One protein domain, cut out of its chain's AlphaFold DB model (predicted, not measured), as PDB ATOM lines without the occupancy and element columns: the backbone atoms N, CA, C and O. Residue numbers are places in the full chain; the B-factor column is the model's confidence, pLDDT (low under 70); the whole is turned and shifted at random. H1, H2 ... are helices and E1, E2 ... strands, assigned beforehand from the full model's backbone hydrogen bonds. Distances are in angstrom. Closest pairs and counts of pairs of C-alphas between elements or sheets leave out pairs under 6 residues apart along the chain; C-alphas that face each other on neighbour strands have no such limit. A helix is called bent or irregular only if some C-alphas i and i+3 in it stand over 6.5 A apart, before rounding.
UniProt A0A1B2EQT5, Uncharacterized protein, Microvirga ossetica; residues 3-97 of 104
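AT A GLANCE: This is residues 3 to 97 of the 104 residues of an uncharacterized protein of Microvirga ossetica (UniProt A0A1B2EQT5). Picture a flat, loose frame of helices: short H1 bridges long H3 and kinked H4, and beyond these contacts H3 runs outward and residues 70 to 77 return round an open space to H4. On the other side of H1 lies a small sheet of two short strands, E1 and E2, with H2 beside E2; residues 68 to 73 and 92 to 97 stick out. The printed part has 95 residues, with four named helices and two named strands in the order E1, H1, E2, H2, H3, H4; the sheet, E1 beside E2, is parallel, and the class is mostly helix. The radius of gyration of the C-alphas is 15.6 A, and the C-alphas span 45 by 39 by 15 A.

HOW THE PARTS SIT: Start at E1, residues 3 to 5, and look across to its parallel neighbour E2, residues 23 to 26, at 18 degrees; there N 3 and O 23 are 2.9 A apart and N 25 and O 3 are 2.8 A apart, both within hydrogen-bond range. Between them in the chain is H1, residues 10 to 18, which completes a strand-helix-strand unit, two parallel neighbour strands with a helix between, whose crossover is right-handed. Next find H2, residues 31 to 42, which touches no helix; its closest C-alphas to E2 are those of Val 41 and Gly 23, 6.4 A apart. H3, residues 50 to 69, touches H1 with residues 52 to 59 alone; the closest C-alphas are those of Pro 10 and Leu 56, 5.6 A apart. The two run opposite ways at a steep tilt of 69.9 degrees, only just short of about perpendicular. H4, residues 78 to 95, touches H1 with residues 79 to 86 alone, closest at the C-alphas of Phe 17 and Cys 83, 6.7 A apart. They run the same way at a shallow tilt of 23 degrees. H3 and H4 are apart. Every O i to N i+4 pair is within hydrogen-bond range in H2, against 3 of 5 in H1, 15 of 16 in H3 and 10 of 14 in H4.

IN THESE COORDINATES: Find C-alpha 3 at (197.281, 224.738, 166.630), where E1 begins; it is 6.3 A long, and E2 10.3 A. H1 measures 13.8 A and H2 16.3 A. From C-alpha 50 at (201.984, 210.376, 165.874), H3 runs 30.4 A. H1 and H3 are only just irregular: C-alphas 11 and 14 are 6.8 A apart, and C-alphas 66 and 69 are 6.7 A apart. H4, 24.4 A long, has a kink of 43 degrees near residue 85 and ends at C-alpha 95 at (215.690, 232.107, 183.728).

THE WHOLE: The two C-alphas farthest apart are those of Gly 69 and Ser 97, 49.8 A. The printed part has no cut and no long link. Look at the B-factor column: the mean pLDDT of the printed part is 75.1, and residues 66 to 97 are under 70.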
ATOM      1  N   LEU A   3     197.985 224.660 167.905       92.50
ATOM      2  CA  LEU A   3     197.281 224.738 166.630       92.50
ATOM      3  C   LEU A   3     196.375 223.520 166.480       92.50
ATOM      4  O   LEU A   3     196.853 222.387 166.499       92.50
ATOM      5  N   LEU A   4     195.081 223.766 166.298       92.31
ATOM      6  CA  LEU A   4     194.088 222.748 165.978       92.31
ATOM      7  C   LEU A   4     193.755 222.843 164.484       92.31
ATOM      8  O   LEU A   4     193.230 223.861 164.039       92.31
ATOM      9  N   THR A   5     194.076 221.813 163.704       91.56
ATOM     10  CA  THR A   5     193.859 221.816 162.248       91.56
ATOM     11  C   THR A   5     193.490 220.432 161.726       91.56
ATOM     12  O   THR A   5     193.970 219.427 162.235       91.56
ATOM     13  N   GLY A   6     192.643 220.355 160.699       85.81
ATOM     14  CA  GLY A   6     192.295 219.081 160.056       85.81
ATOM     15  C   GLY A   6     193.392 218.540 159.138       85.81
ATOM     16  O   GLY A   6     193.458 217.341 158.888       85.81
ATOM     17  N   HIS A   7     194.273 219.416 158.653       83.50
ATOM     18  CA  HIS A   7     195.381 219.049 157.782       83.50
ATOM     19  C   HIS A   7     196.567 219.978 158.032       83.50
ATOM     20  O   HIS A   7     196.398 221.186 158.210       83.50
ATOM     21  N   MET A   8     197.776 219.427 158.014       82.81
ATOM     22  CA  MET A   8     198.985 220.233 157.984       82.81
ATOM     23  C   MET A   8     200.015 219.579 157.087       82.81
ATOM     24  O   MET A   8     200.280 218.384 157.205       82.81
ATOM     25  N   GLU A   9     200.594 220.384 156.201       88.19
ATOM     26  CA  GLU A   9     201.647 219.916 155.315       88.19
ATOM     27  C   GLU A   9     202.878 219.525 156.146       88.19
ATOM     28  O   GLU A   9     203.323 220.334 156.971       88.19
ATOM     29  N   PRO A  10     203.474 218.334 155.947       84.50
ATOM     30  CA  PRO A  10     204.601 217.901 156.763       84.50
ATOM     31  C   PRO A  10     205.796 218.862 156.699       84.50
ATOM     32  O   PRO A  10     206.470 219.098 157.702       84.50
ATOM     33  N   ALA A  11     206.002 219.516 155.553       86.12
ATOM     34  CA  ALA A  11     207.022 220.544 155.376       86.12
ATOM     35  C   ALA A  11     206.807 221.798 156.248       86.12
ATOM     36  O   ALA A  11     207.780 222.487 156.547       86.12
ATOM     37  N   ALA A  12     205.574 222.081 156.681       88.62
ATOM     38  CA  ALA A  12     205.235 223.231 157.518       88.62
ATOM     39  C   ALA A  12     205.341 222.944 159.026       88.62
ATOM     40  O   ALA A  12     205.382 223.886 159.815       88.62
ATOM     41  N   ILE A  13     205.431 221.671 159.439       87.12
ATOM     42  CA  ILE A  13     205.472 221.301 160.861       87.12
ATOM     43  C   ILE A  13     206.711 221.882 161.543       87.12
ATOM     44  O   ILE A  13     206.579 222.608 162.522       87.12
ATOM     45  N   VAL A  14     207.912 221.617 161.023       86.38
ATOM     46  CA  VAL A  14     209.154 222.090 161.662       86.38
ATOM     47  C   VAL A  14     209.216 223.627 161.746       86.38
ATOM     48  O   VAL A  14     209.442 224.130 162.848       86.38
ATOM     49  N   PRO A  15     208.932 224.392 160.670       87.56
ATOM     50  CA  PRO A  15     208.858 225.852 160.749       87.56
ATOM     51  C   PRO A  15     207.831 226.370 161.764       87.56
ATOM     52  O   PRO A  15     208.093 227.356 162.447       87.56
ATOM     53  N   ALA A  16     206.678 225.708 161.906       87.44
ATOM     54  CA  ALA A  16     205.665 226.125 162.872       87.44
ATOM     55  C   ALA A  16     206.171 226.004 164.320       87.44
ATOM     56  O   ALA A  16     205.988 226.925 165.115       87.44
ATOM     57  N   PHE A  17     206.866 224.912 164.655       86.69
ATOM     58  CA  PHE A  17     207.502 224.755 165.970       86.69
ATOM     59  C   PHE A  17     208.643 225.759 166.188       86.69
ATOM     60  O   PHE A  17     208.749 226.330 167.271       86.69
ATOM     61  N   GLN A  18     209.432 226.070 165.154       84.75
ATOM     62  CA  GLN A  18     210.445 227.137 165.213       84.75
ATOM     63  C   GLN A  18     209.830 228.529 165.442       84.75
ATOM     64  O   GLN A  18     210.434 229.371 166.102       84.75
ATOM     65  N   ALA A  19     208.609 228.766 164.955       87.38
ATOM     66  CA  ALA A  19     207.855 229.997 165.193       87.38
ATOM     67  C   ALA A  19     207.208 230.072 166.594       87.38
ATOM     68  O   ALA A  19     206.513 231.041 166.899       87.38
ATOM     69  N   GLY A  20     207.427 229.074 167.459       86.00
ATOM     70  CA  GLY A  20     206.906 229.052 168.828       86.00
ATOM     71  C   GLY A  20     205.578 228.313 168.993       86.00
ATOM     72  O   GLY A  20     204.872 228.540 169.982       86.00
ATOM     73  N   LEU A  21     205.219 227.438 168.046       89.31
ATOM     74  CA  LEU A  21     204.158 226.459 168.266       89.31
ATOM     75  C   LEU A  21     204.591 225.471 169.359       89.31
ATOM     76  O   LEU A  21     205.671 224.897 169.295       89.31
ATOM     77  N   ASP A  22     203.726 225.264 170.347       89.69
ATOM     78  CA  ASP A  22     203.955 224.349 171.469       89.69
ATOM     79  C   ASP A  22     203.206 223.024 171.276       89.69
ATOM     80  O   ASP A  22     203.614 221.997 171.801       89.69
ATOM     81  N   GLY A  23     202.139 222.996 170.478       90.94
ATOM     82  CA  GLY A  23     201.417 221.759 170.207       90.94
ATOM     83  C   GLY A  23     200.668 221.778 168.887       90.94
ATOM     84  O   GLY A  23     200.152 222.813 168.466       90.94
ATOM     85  N   LEU A  24     200.577 220.613 168.258       91.75
ATOM     86  CA  LEU A  24     199.756 220.378 167.079       91.75
ATOM     87  C   LEU A  24     198.655 219.376 167.425       91.75
ATOM     88  O   LEU A  24     198.937 218.296 167.924       91.75
ATOM     89  N   CYS A  25     197.403 219.707 167.144       92.06
ATOM     90  CA  CYS A  25     196.258 218.828 167.359       92.06
ATOM     91  C   CYS A  25     195.436 218.714 166.072       92.06
ATOM     92  O   CYS A  25     195.361 219.660 165.285       92.06
ATOM     93  N   SER A  26     194.808 217.556 165.866       89.00
ATOM     94  CA  SER A  26     193.893 217.345 164.743       89.00
ATOM     95  C   SER A  26     192.471 217.731 165.131       89.00
ATOM     96  O   SER A  26     192.035 217.388 166.227       89.00
ATOM     97  N   THR A  27     191.713 218.368 164.235       90.50
ATOM     98  CA  THR A  27     190.263 218.587 164.445       90.50
ATOM     99  C   THR A  27     189.468 217.281 164.485       90.50
ATOM    100  O   THR A  27     188.329 217.284 164.931       90.50
ATOM    101  N   ALA A  28     190.050 216.175 164.010       89.56
ATOM    102  CA  ALA A  28     189.459 214.841 164.073       89.56
ATOM    103  C   ALA A  28     189.807 214.082 165.368       89.56
ATOM    104  O   ALA A  28     189.461 212.914 165.499       89.56
ATOM    105  N   MET A  29     190.551 214.701 166.288       87.38
ATOM    106  CA  MET A  29     190.946 214.076 167.547       87.38
ATOM    107  C   MET A  29     189.772 214.062 168.529       87.38
ATOM    108  O   MET A  29     189.095 215.077 168.696       87.38
ATOM    109  N   ASP A  30     189.565 212.932 169.204       92.50
ATOM    110  CA  ASP A  30     188.570 212.832 170.270       92.50
ATOM    111  C   ASP A  30     188.906 213.768 171.443       92.50
ATOM    112  O   ASP A  30     190.056 214.178 171.646       92.50
ATOM    113  N   SER A  31     187.894 214.088 172.249       93.12
ATOM    114  CA  SER A  31     188.015 215.041 173.358       93.12
ATOM    115  C   SER A  31     189.051 214.619 174.402       93.12
ATOM    116  O   SER A  31     189.815 215.457 174.874       93.12
ATOM    117  N   GLU A  32     189.122 213.335 174.749       94.88
ATOM    118  CA  GLU A  32     190.051 212.849 175.773       94.88
ATOM    119  C   GLU A  32     191.531 212.954 175.333       94.88
ATOM    120  O   GLU A  32     192.321 213.552 176.069       94.88
ATOM    121  N   PRO A  33     191.950 212.463 174.146       90.75
ATOM    122  CA  PRO A  33     193.307 212.695 173.645       90.75
ATOM    123  C   PRO A  33     193.656 214.177 173.469       90.75
ATOM    124  O   PRO A  33     194.800 214.559 173.717       90.75
ATOM    125  N   LEU A  34     192.690 215.017 173.081       92.81
ATOM    126  CA  LEU A  34     192.896 216.460 172.960       92.81
ATOM    127  C   LEU A  34     193.199 217.104 174.319       92.81
ATOM    128  O   LEU A  34     194.132 217.897 174.423       92.81
ATOM    129  N   ILE A  35     192.453 216.745 175.366       94.81
ATOM    130  CA  ILE A  35     192.697 217.242 176.727       94.81
ATOM    131  C   ILE A  35     194.094 216.828 177.197       94.81
ATOM    132  O   ILE A  35     194.860 217.682 177.632       94.81
ATOM    133  N   LYS A  36     194.475 215.559 177.014       93.69
ATOM    134  CA  LYS A  36     195.818 215.067 177.367       93.69
ATOM    135  C   LYS A  36     196.927 215.809 176.619       93.69
ATOM    136  O   LYS A  36     197.945 216.164 177.205       93.69
ATOM    137  N   ALA A  37     196.732 216.084 175.330       90.31
ATOM    138  CA  ALA A  37     197.674 216.879 174.546       90.31
ATOM    139  C   ALA A  37     197.836 218.300 175.111       90.31
ATOM    140  O   ALA A  37     198.951 218.816 175.180       90.31
ATOM    141  N   LEU A  38     196.738 218.922 175.549       93.19
ATOM    142  CA  LEU A  38     196.772 220.237 176.186       93.19
ATOM    143  C   LEU A  38     197.449 220.197 177.559       93.19
ATOM    144  O   LEU A  38     198.237 221.089 177.849       93.19
ATOM    145  N   GLU A  39     197.205 219.169 178.372       94.50
ATOM    146  CA  GLU A  39     197.880 218.977 179.662       94.50
ATOM    147  C   GLU A  39     199.400 218.910 179.491       94.50
ATOM    148  O   GLU A  39     200.130 219.608 180.196       94.50
ATOM    149  N   LEU A  40     199.883 218.153 178.500       89.94
ATOM    150  CA  LEU A  40     201.308 218.102 178.163       89.94
ATOM    151  C   LEU A  40     201.845 219.494 177.806       89.94
ATOM    152  O   LEU A  40     202.872 219.919 178.334       89.94
ATOM    153  N   VAL A  41     201.115 220.251 176.981       91.69
ATOM    154  CA  VAL A  41     201.504 221.625 176.624       91.69
ATOM    155  C   VAL A  41     201.501 222.565 177.830       91.69
ATOM    156  O   VAL A  41     202.385 223.413 177.949       91.69
ATOM    157  N   MET A  42     200.561 222.406 178.761       91.81
ATOM    158  CA  MET A  42     200.507 223.186 180.001       91.81
ATOM    159  C   MET A  42     201.658 222.857 180.958       91.81
ATOM    160  O   MET A  42     202.146 223.753 181.645       91.81
ATOM    161  N   LEU A  43     202.161 221.619 180.948       91.69
ATOM    162  CA  LEU A  43     203.414 221.224 181.613       91.69
ATOM    163  C   LEU A  43     204.665 221.750 180.879       91.69
ATOM    164  O   LEU A  43     205.807 221.477 181.258       91.69
ATOM    165  N   GLY A  44     204.453 222.532 179.823       86.62
ATOM    166  CA  GLY A  44     205.475 223.127 178.985       86.62
ATOM    167  C   GLY A  44     206.027 222.172 177.937       86.62
ATOM    168  O   GLY A  44     207.020 222.532 177.308       86.62
ATOM    169  N   GLU A  45     205.474 220.964 177.786       86.88
ATOM    170  CA  GLU A  45     205.914 219.978 176.798       86.88
ATOM    171  C   GLU A  45     205.422 220.290 175.393       86.88
ATOM    172  O   GLU A  45     204.396 220.930 175.193       86.88
ATOM    173  N   SER A  46     206.182 219.837 174.398       86.69
ATOM    174  CA  SER A  46     205.763 219.973 173.011       86.69
ATOM    175  C   SER A  46     204.995 218.737 172.580       86.69
ATOM    176  O   SER A  46     205.498 217.623 172.714       86.69
ATOM    177  N   PHE A  47     203.803 218.930 172.021       90.00
ATOM    178  CA  PHE A  47     202.979 217.819 171.554       90.00
ATOM    179  C   PHE A  47     202.928 217.754 170.023       90.00
ATOM    180  O   PHE A  47     202.495 218.697 169.356       90.00
ATOM    181  N   ILE A  48     203.340 216.613 169.465       89.00
ATOM    182  CA  ILE A  48     203.244 216.302 168.035       89.00
ATOM    183  C   ILE A  48     202.434 215.004 167.885       89.00
ATOM    184  O   ILE A  48     202.845 213.977 168.427       89.00
ATOM    185  N   PRO A  49     201.322 215.000 167.128       87.50
ATOM    186  CA  PRO A  49     200.554 213.792 166.860       87.50
ATOM    187  C   PRO A  49     201.406 212.748 166.139       87.50
ATOM    188  O   PRO A  49     202.171 213.082 165.232       87.50
ATOM    189  N   ALA A  50     201.212 211.470 166.467       87.12
ATOM    190  CA  ALA A  50     201.984 210.376 165.874       87.12
ATOM    191  C   ALA A  50     201.947 210.387 164.334       87.12
ATOM    192  O   ALA A  50     202.986 210.243 163.693       87.12
ATOM    193  N   ALA A  51     200.780 210.645 163.733       85.00
ATOM    194  CA  ALA A  51     200.628 210.745 162.279       85.00
ATOM    195  C   ALA A  51     201.516 211.844 161.664       85.00
ATOM    196  O   ALA A  51     202.152 211.627 160.635       85.00
ATOM    197  N   ALA A  52     201.620 212.998 162.330       84.94
ATOM    198  CA  ALA A  52     202.481 214.096 161.904       84.94
ATOM    199  C   ALA A  52     203.972 213.728 162.038       84.94
ATOM    200  O   ALA A  52     204.765 214.004 161.138       84.94
ATOM    201  N   GLY A  53     204.348 213.038 163.121       85.31
ATOM    202  CA  GLY A  53     205.704 212.514 163.313       85.31
ATOM    203  C   GLY A  53     206.110 211.487 162.249       85.31
ATOM    204  O   GLY A  53     207.216 211.556 161.710       85.31
ATOM    205  N   ILE A  54     205.202 210.577 161.887       86.75
ATOM    206  CA  ILE A  54     205.413 209.592 160.814       86.75
ATOM    207  C   ILE A  54     205.585 210.295 159.464       86.75
ATOM    208  O   ILE A  54     206.520 209.975 158.731       86.75
ATOM    209  N   ALA A  55     204.742 211.282 159.151       85.69
ATOM    210  CA  ALA A  55     204.833 212.029 157.899       85.69
ATOM    211  C   ALA A  55     206.170 212.784 157.771       85.69
ATOM    212  O   ALA A  55     206.806 212.757 156.718       85.69
ATOM    213  N   LEU A  56     206.660 213.386 158.863       85.00
ATOM    214  CA  LEU A  56     207.992 213.996 158.907       85.00
ATOM    215  C   LEU A  56     209.110 212.983 158.659       85.00
ATOM    216  O   LEU A  56     210.056 213.259 157.915       85.00
ATOM    217  N   PHE A  57     209.007 211.806 159.273       84.12
ATOM    218  CA  PHE A  57     209.988 210.744 159.100       84.12
ATOM    219  C   PHE A  57     210.026 210.235 157.651       84.12
ATOM    220  O   PHE A  57     211.104 210.128 157.065       84.12
ATOM    221  N   GLN A  58     208.862 210.003 157.041       86.50
ATOM    222  CA  GLN A  58     208.742 209.604 155.636       86.50
ATOM    223  C   GLN A  58     209.281 210.680 154.689       86.50
ATOM    224  O   GLN A  58     210.055 210.367 153.785       86.50
ATOM    225  N   GLN A  59     208.962 211.956 154.931       84.44
ATOM    226  CA  GLN A  59     209.505 213.068 154.147       84.44
ATOM    227  C   GLN A  59     211.039 213.106 154.214       84.44
ATOM    228  O   GLN A  59     211.704 213.351 153.207       84.44
ATOM    229  N   ARG A  60     211.624 212.837 155.388       81.88
ATOM    230  CA  ARG A  60     213.080 212.739 155.543       81.88
ATOM    231  C   ARG A  60     213.649 211.579 154.731       81.88
ATOM    232  O   ARG A  60     214.632 211.779 154.023       81.88
ATOM    233  N   GLN A  61     213.044 210.396 154.811       83.62
ATOM    234  CA  GLN A  61     213.484 209.236 154.031       83.62
ATOM    235  C   GLN A  61     213.420 209.510 152.525       83.62
ATOM    236  O   GLN A  61     214.398 209.261 151.826       83.62
ATOM    237  N   ALA A  62     212.324 210.101 152.043       82.25
ATOM    238  CA  ALA A  62     212.165 210.479 150.643       82.25
ATOM    239  C   ALA A  62     213.238 211.483 150.190       82.25
ATOM    240  O   ALA A  62     213.841 211.310 149.132       82.25
ATOM    241  N   ARG A  63     213.551 212.498 151.011       77.94
ATOM    242  CA  ARG A  63     214.637 213.449 150.716       77.94
ATOM    243  C   ARG A  63     216.000 212.765 150.647       77.94
ATOM    244  O   ARG A  63     216.758 213.056 149.727       77.94
ATOM    245  N   LEU A  64     216.308 211.864 151.580       76.75
ATOM    246  CA  LEU A  64     217.574 211.123 151.579       76.75
ATOM    247  C   LEU A  64     217.709 210.227 150.341       76.75
ATOM    248  O   LEU A  64     218.779 210.178 149.743       76.75
ATOM    249  N   GLN A  65     216.623 209.576 149.919       74.75
ATOM    250  CA  GLN A  65     216.605 208.764 148.699       74.75
ATOM    251  C   GLN A  65     216.747 209.618 147.432       74.75
ATOM    252  O   GLN A  65     217.496 209.252 146.533       74.75
ATOM    253  N   ALA A  66     216.104 210.788 147.376       69.44
ATOM    254  CA  ALA A  66     216.227 211.715 146.250       69.44
ATOM    255  C   ALA A  66     217.642 212.312 146.107       69.44
ATOM    256  O   ALA A  66     218.078 212.608 144.999       69.44
ATOM    257  N   HIS A  67     218.380 212.458 147.213       56.72
ATOM    258  CA  HIS A  67     219.762 212.958 147.211       56.72
ATOM    259  C   HIS A  67     220.814 211.861 146.977       56.72
ATOM    260  O   HIS A  67     221.985 212.180 146.792       56.72
ATOM    261  N   ALA A  68     220.425 210.583 146.924       56.38
ATOM    262  CA  ALA A  68     221.348 209.471 146.680       56.38
ATOM    263  C   ALA A  68     221.881 209.400 145.229       56.38
ATOM    264  O   ALA A  68     222.710 208.546 144.928       56.38
ATOM    265  N   GLY A  69     221.431 210.290 144.333       52.22
ATOM    266  CA  GLY A  69     221.913 210.415 142.948       52.22
ATOM    267  C   GLY A  69     222.873 211.586 142.679       52.22
ATOM    268  O   GLY A  69     223.239 211.797 141.526       52.22
ATOM    269  N   GLY A  70     223.267 212.366 143.694       54.41
ATOM    270  CA  GLY A  70     224.138 213.544 143.552       54.41
ATOM    271  C   GLY A  70     225.265 213.586 144.594       54.41
ATOM    272  O   GLY A  70     225.229 212.818 145.556       54.41
ATOM    273  N   PRO A  71     226.288 214.451 144.420       43.41
ATOM    274  CA  PRO A  71     227.407 214.540 145.353       43.41
ATOM    275  C   PRO A  71     226.884 214.851 146.756       43.41
ATOM    276  O   PRO A  71     226.075 215.756 146.948       43.41
ATOM    277  N   ILE A  72     227.336 214.051 147.721       49.88
ATOM    278  CA  ILE A  72     226.872 214.035 149.107       49.88
ATOM    279  C   ILE A  72     227.193 215.388 149.758       49.88
ATOM    280  O   ILE A  72     228.275 215.583 150.309       49.88
ATOM    281  N   ALA A  73     226.255 216.330 149.712       53.69
ATOM    282  CA  ALA A  73     226.220 217.429 150.661       53.69
ATOM    283  C   ALA A  73     225.508 216.907 151.920       53.69
ATOM    284  O   ALA A  73     224.377 216.420 151.815       53.69
ATOM    285  N   PRO A  74     226.141 216.939 153.104       47.25
ATOM    286  CA  PRO A  74     225.504 216.463 154.321       47.25
ATOM    287  C   PRO A  74     224.272 217.328 154.608       47.25
ATOM    288  O   PRO A  74     224.387 218.515 154.910       47.25
ATOM    289  N   VAL A  75     223.082 216.729 154.517       50.69
ATOM    290  CA  VAL A  75     221.859 217.326 155.062       50.69
ATOM    291  C   VAL A  75     222.079 217.428 156.567       50.69
ATOM    292  O   VAL A  75     222.151 216.414 157.264       50.69
ATOM    293  N   SER A  76     222.284 218.655 157.037       48.22
ATOM    294  CA  SER A  76     222.661 218.942 158.413       48.22
ATOM    295  C   SER A  76     221.643 218.341 159.382       48.22
ATOM    296  O   SER A  76     220.451 218.637 159.327       48.22
ATOM    297  N   ALA A  77     222.117 217.511 160.312       47.16
ATOM    298  CA  ALA A  77     221.318 216.946 161.401       47.16
ATOM    299  C   ALA A  77     220.756 218.017 162.368       47.16
ATOM    300  O   ALA A  77     220.043 217.679 163.313       47.16
ATOM    301  N   HIS A  78     221.055 219.300 162.125       46.50
ATOM    302  CA  HIS A  78     220.558 220.431 162.899       46.50
ATOM    303  C   HIS A  78     219.036 220.583 162.844       46.50
ATOM    304  O   HIS A  78     218.441 220.920 163.863       46.50
ATOM    305  N   ASP A  79     218.383 220.288 161.716       46.25
ATOM    306  CA  ASP A  79     216.969 220.658 161.531       46.25
ATOM    307  C   ASP A  79     216.006 219.939 162.488       46.25
ATOM    308  O   ASP A  79     214.955 220.473 162.832       46.25
ATOM    309  N   PHE A  80     216.372 218.744 162.963       46.06
ATOM    310  CA  PHE A  80     215.526 217.943 163.855       46.06
ATOM    311  C   PHE A  80     215.903 218.076 165.333       46.06
ATOM    312  O   PHE A  80     215.041 217.987 166.207       46.06
ATOM    313  N   LEU A  81     217.181 218.345 165.620       48.06
ATOM    314  CA  LEU A  81     217.633 218.695 166.966       48.06
ATOM    315  C   LEU A  81     217.079 220.058 167.396       48.06
ATOM    316  O   LEU A  81     216.941 220.296 168.590       48.06
ATOM    317  N   LEU A  82     216.670 220.913 166.452       48.12
ATOM    318  CA  LEU A  82     216.081 222.216 166.748       48.12
ATOM    319  C   LEU A  82     214.772 222.138 167.549       48.12
ATOM    320  O   LEU A  82     214.622 222.950 168.447       48.12
ATOM    321  N   CYS A  83     213.878 221.157 167.370       46.31
ATOM    322  CA  CYS A  83     212.683 221.089 168.237       46.31
ATOM    323  C   CYS A  83     213.033 220.820 169.716       46.31
ATOM    324  O   CYS A  83     212.404 221.378 170.611       46.31
ATOM    325  N   ALA A  84     214.064 220.010 169.987       46.81
ATOM    326  CA  ALA A  84     214.521 219.733 171.351       46.81
ATOM    327  C   ALA A  84     215.439 220.843 171.909       46.81
ATOM    328  O   ALA A  84     215.330 221.210 173.080       46.81
ATOM    329  N   ILE A  85     216.314 221.415 171.074       50.38
ATOM    330  CA  ILE A  85     217.238 222.502 171.439       50.38
ATOM    331  C   ILE A  85     216.478 223.816 171.676       50.38
ATOM    332  O   ILE A  85     216.777 224.511 172.646       50.38
ATOM    333  N   PHE A  86     215.464 224.145 170.870       49.81
ATOM    334  CA  PHE A  86     214.740 225.419 170.976       49.81
ATOM    335  C   PHE A  86     213.946 225.527 172.286       49.81
ATOM    336  O   PHE A  86     213.892 226.593 172.897       49.81
ATOM    337  N   ARG A  87     213.413 224.411 172.810       54.03
ATOM    338  CA  ARG A  87     212.813 224.381 174.156       54.03
ATOM    339  C   ARG A  87     213.859 224.625 175.251       54.03
ATOM    340  O   ARG A  87     213.594 225.379 176.188       54.03
ATOM    341  N   ALA A  88     215.056 224.047 175.122       50.75
ATOM    342  CA  ALA A  88     216.157 224.282 176.058       50.75
ATOM    343  C   ALA A  88     216.689 225.733 176.009       50.75
ATOM    344  O   ALA A  88     217.136 226.263 177.026       50.75
ATOM    345  N   GLU A  89     216.632 226.404 174.857       50.22
ATOM    346  CA  GLU A  89     216.934 227.840 174.734       50.22
ATOM    347  C   GLU A  89     215.820 228.730 175.301       50.22
ATOM    348  O   GLU A  89     216.116 229.660 176.049       50.22
ATOM    349  N   ARG A  90     214.542 228.403 175.069       52.69
ATOM    350  CA  ARG A  90     213.402 229.147 175.632       52.69
ATOM    351  C   ARG A  90     213.363 229.091 177.163       52.69
ATOM    352  O   ARG A  90     213.095 230.105 177.803       52.69
ATOM    353  N   LEU A  91     213.687 227.942 177.762       50.47
ATOM    354  CA  LEU A  91     213.836 227.810 179.219       50.47
ATOM    355  C   LEU A  91     215.003 228.654 179.757       50.47
ATOM    356  O   LEU A  91     214.867 229.280 180.807       50.47
ATOM    357  N   ARG A  92     216.115 228.755 179.014       47.22
ATOM    358  CA  ARG A  92     217.222 229.664 179.358       47.22
ATOM    359  C   ARG A  92     216.793 231.133 179.329       47.22
ATOM    360  O   ARG A  92     217.120 231.862 180.265       47.22
ATOM    361  N   SER A  93     216.009 231.552 178.338       51.53
ATOM    362  CA  SER A  93     215.480 232.923 178.250       51.53
ATOM    363  C   SER A  93     214.498 233.281 179.375       51.53
ATOM    364  O   SER A  93     214.466 234.434 179.787       51.53
ATOM    365  N   TYR A  94     213.750 232.316 179.925       46.62
ATOM    366  CA  TYR A  94     212.891 232.545 181.099       46.62
ATOM    367  C   TYR A  94     213.678 232.671 182.413       46.62
ATOM    368  O   TYR A  94     213.284 233.432 183.294       46.62
ATOM    369  N   THR A  95     214.804 231.963 182.554       50.81
ATOM    370  CA  THR A  95     215.690 232.107 183.728       50.81
ATOM    371  C   THR A  95     216.575 233.353 183.672       50.81
ATOM    372  O   THR A  95     217.044 233.820 184.707       50.81
ATOM    373  N   ALA A  96     216.766 233.931 182.484       46.88
ATOM    374  CA  ALA A  96     217.455 235.200 182.276       46.88
ATOM    375  C   ALA A  96     216.495 236.392 182.459       46.88
ATOM    376  O   ALA A  96     216.387 237.264 181.601       46.88
ATOM    377  N   SER A  97     215.779 236.435 183.585       38.84
ATOM    378  CA  SER A  97     215.145 237.681 184.020       38.84
ATOM    379  C   SER A  97     216.249 238.656 184.458       38.84
ATOM    380  O   SER A  97     217.128 238.259 185.234       38.84
TER     381      SER A  97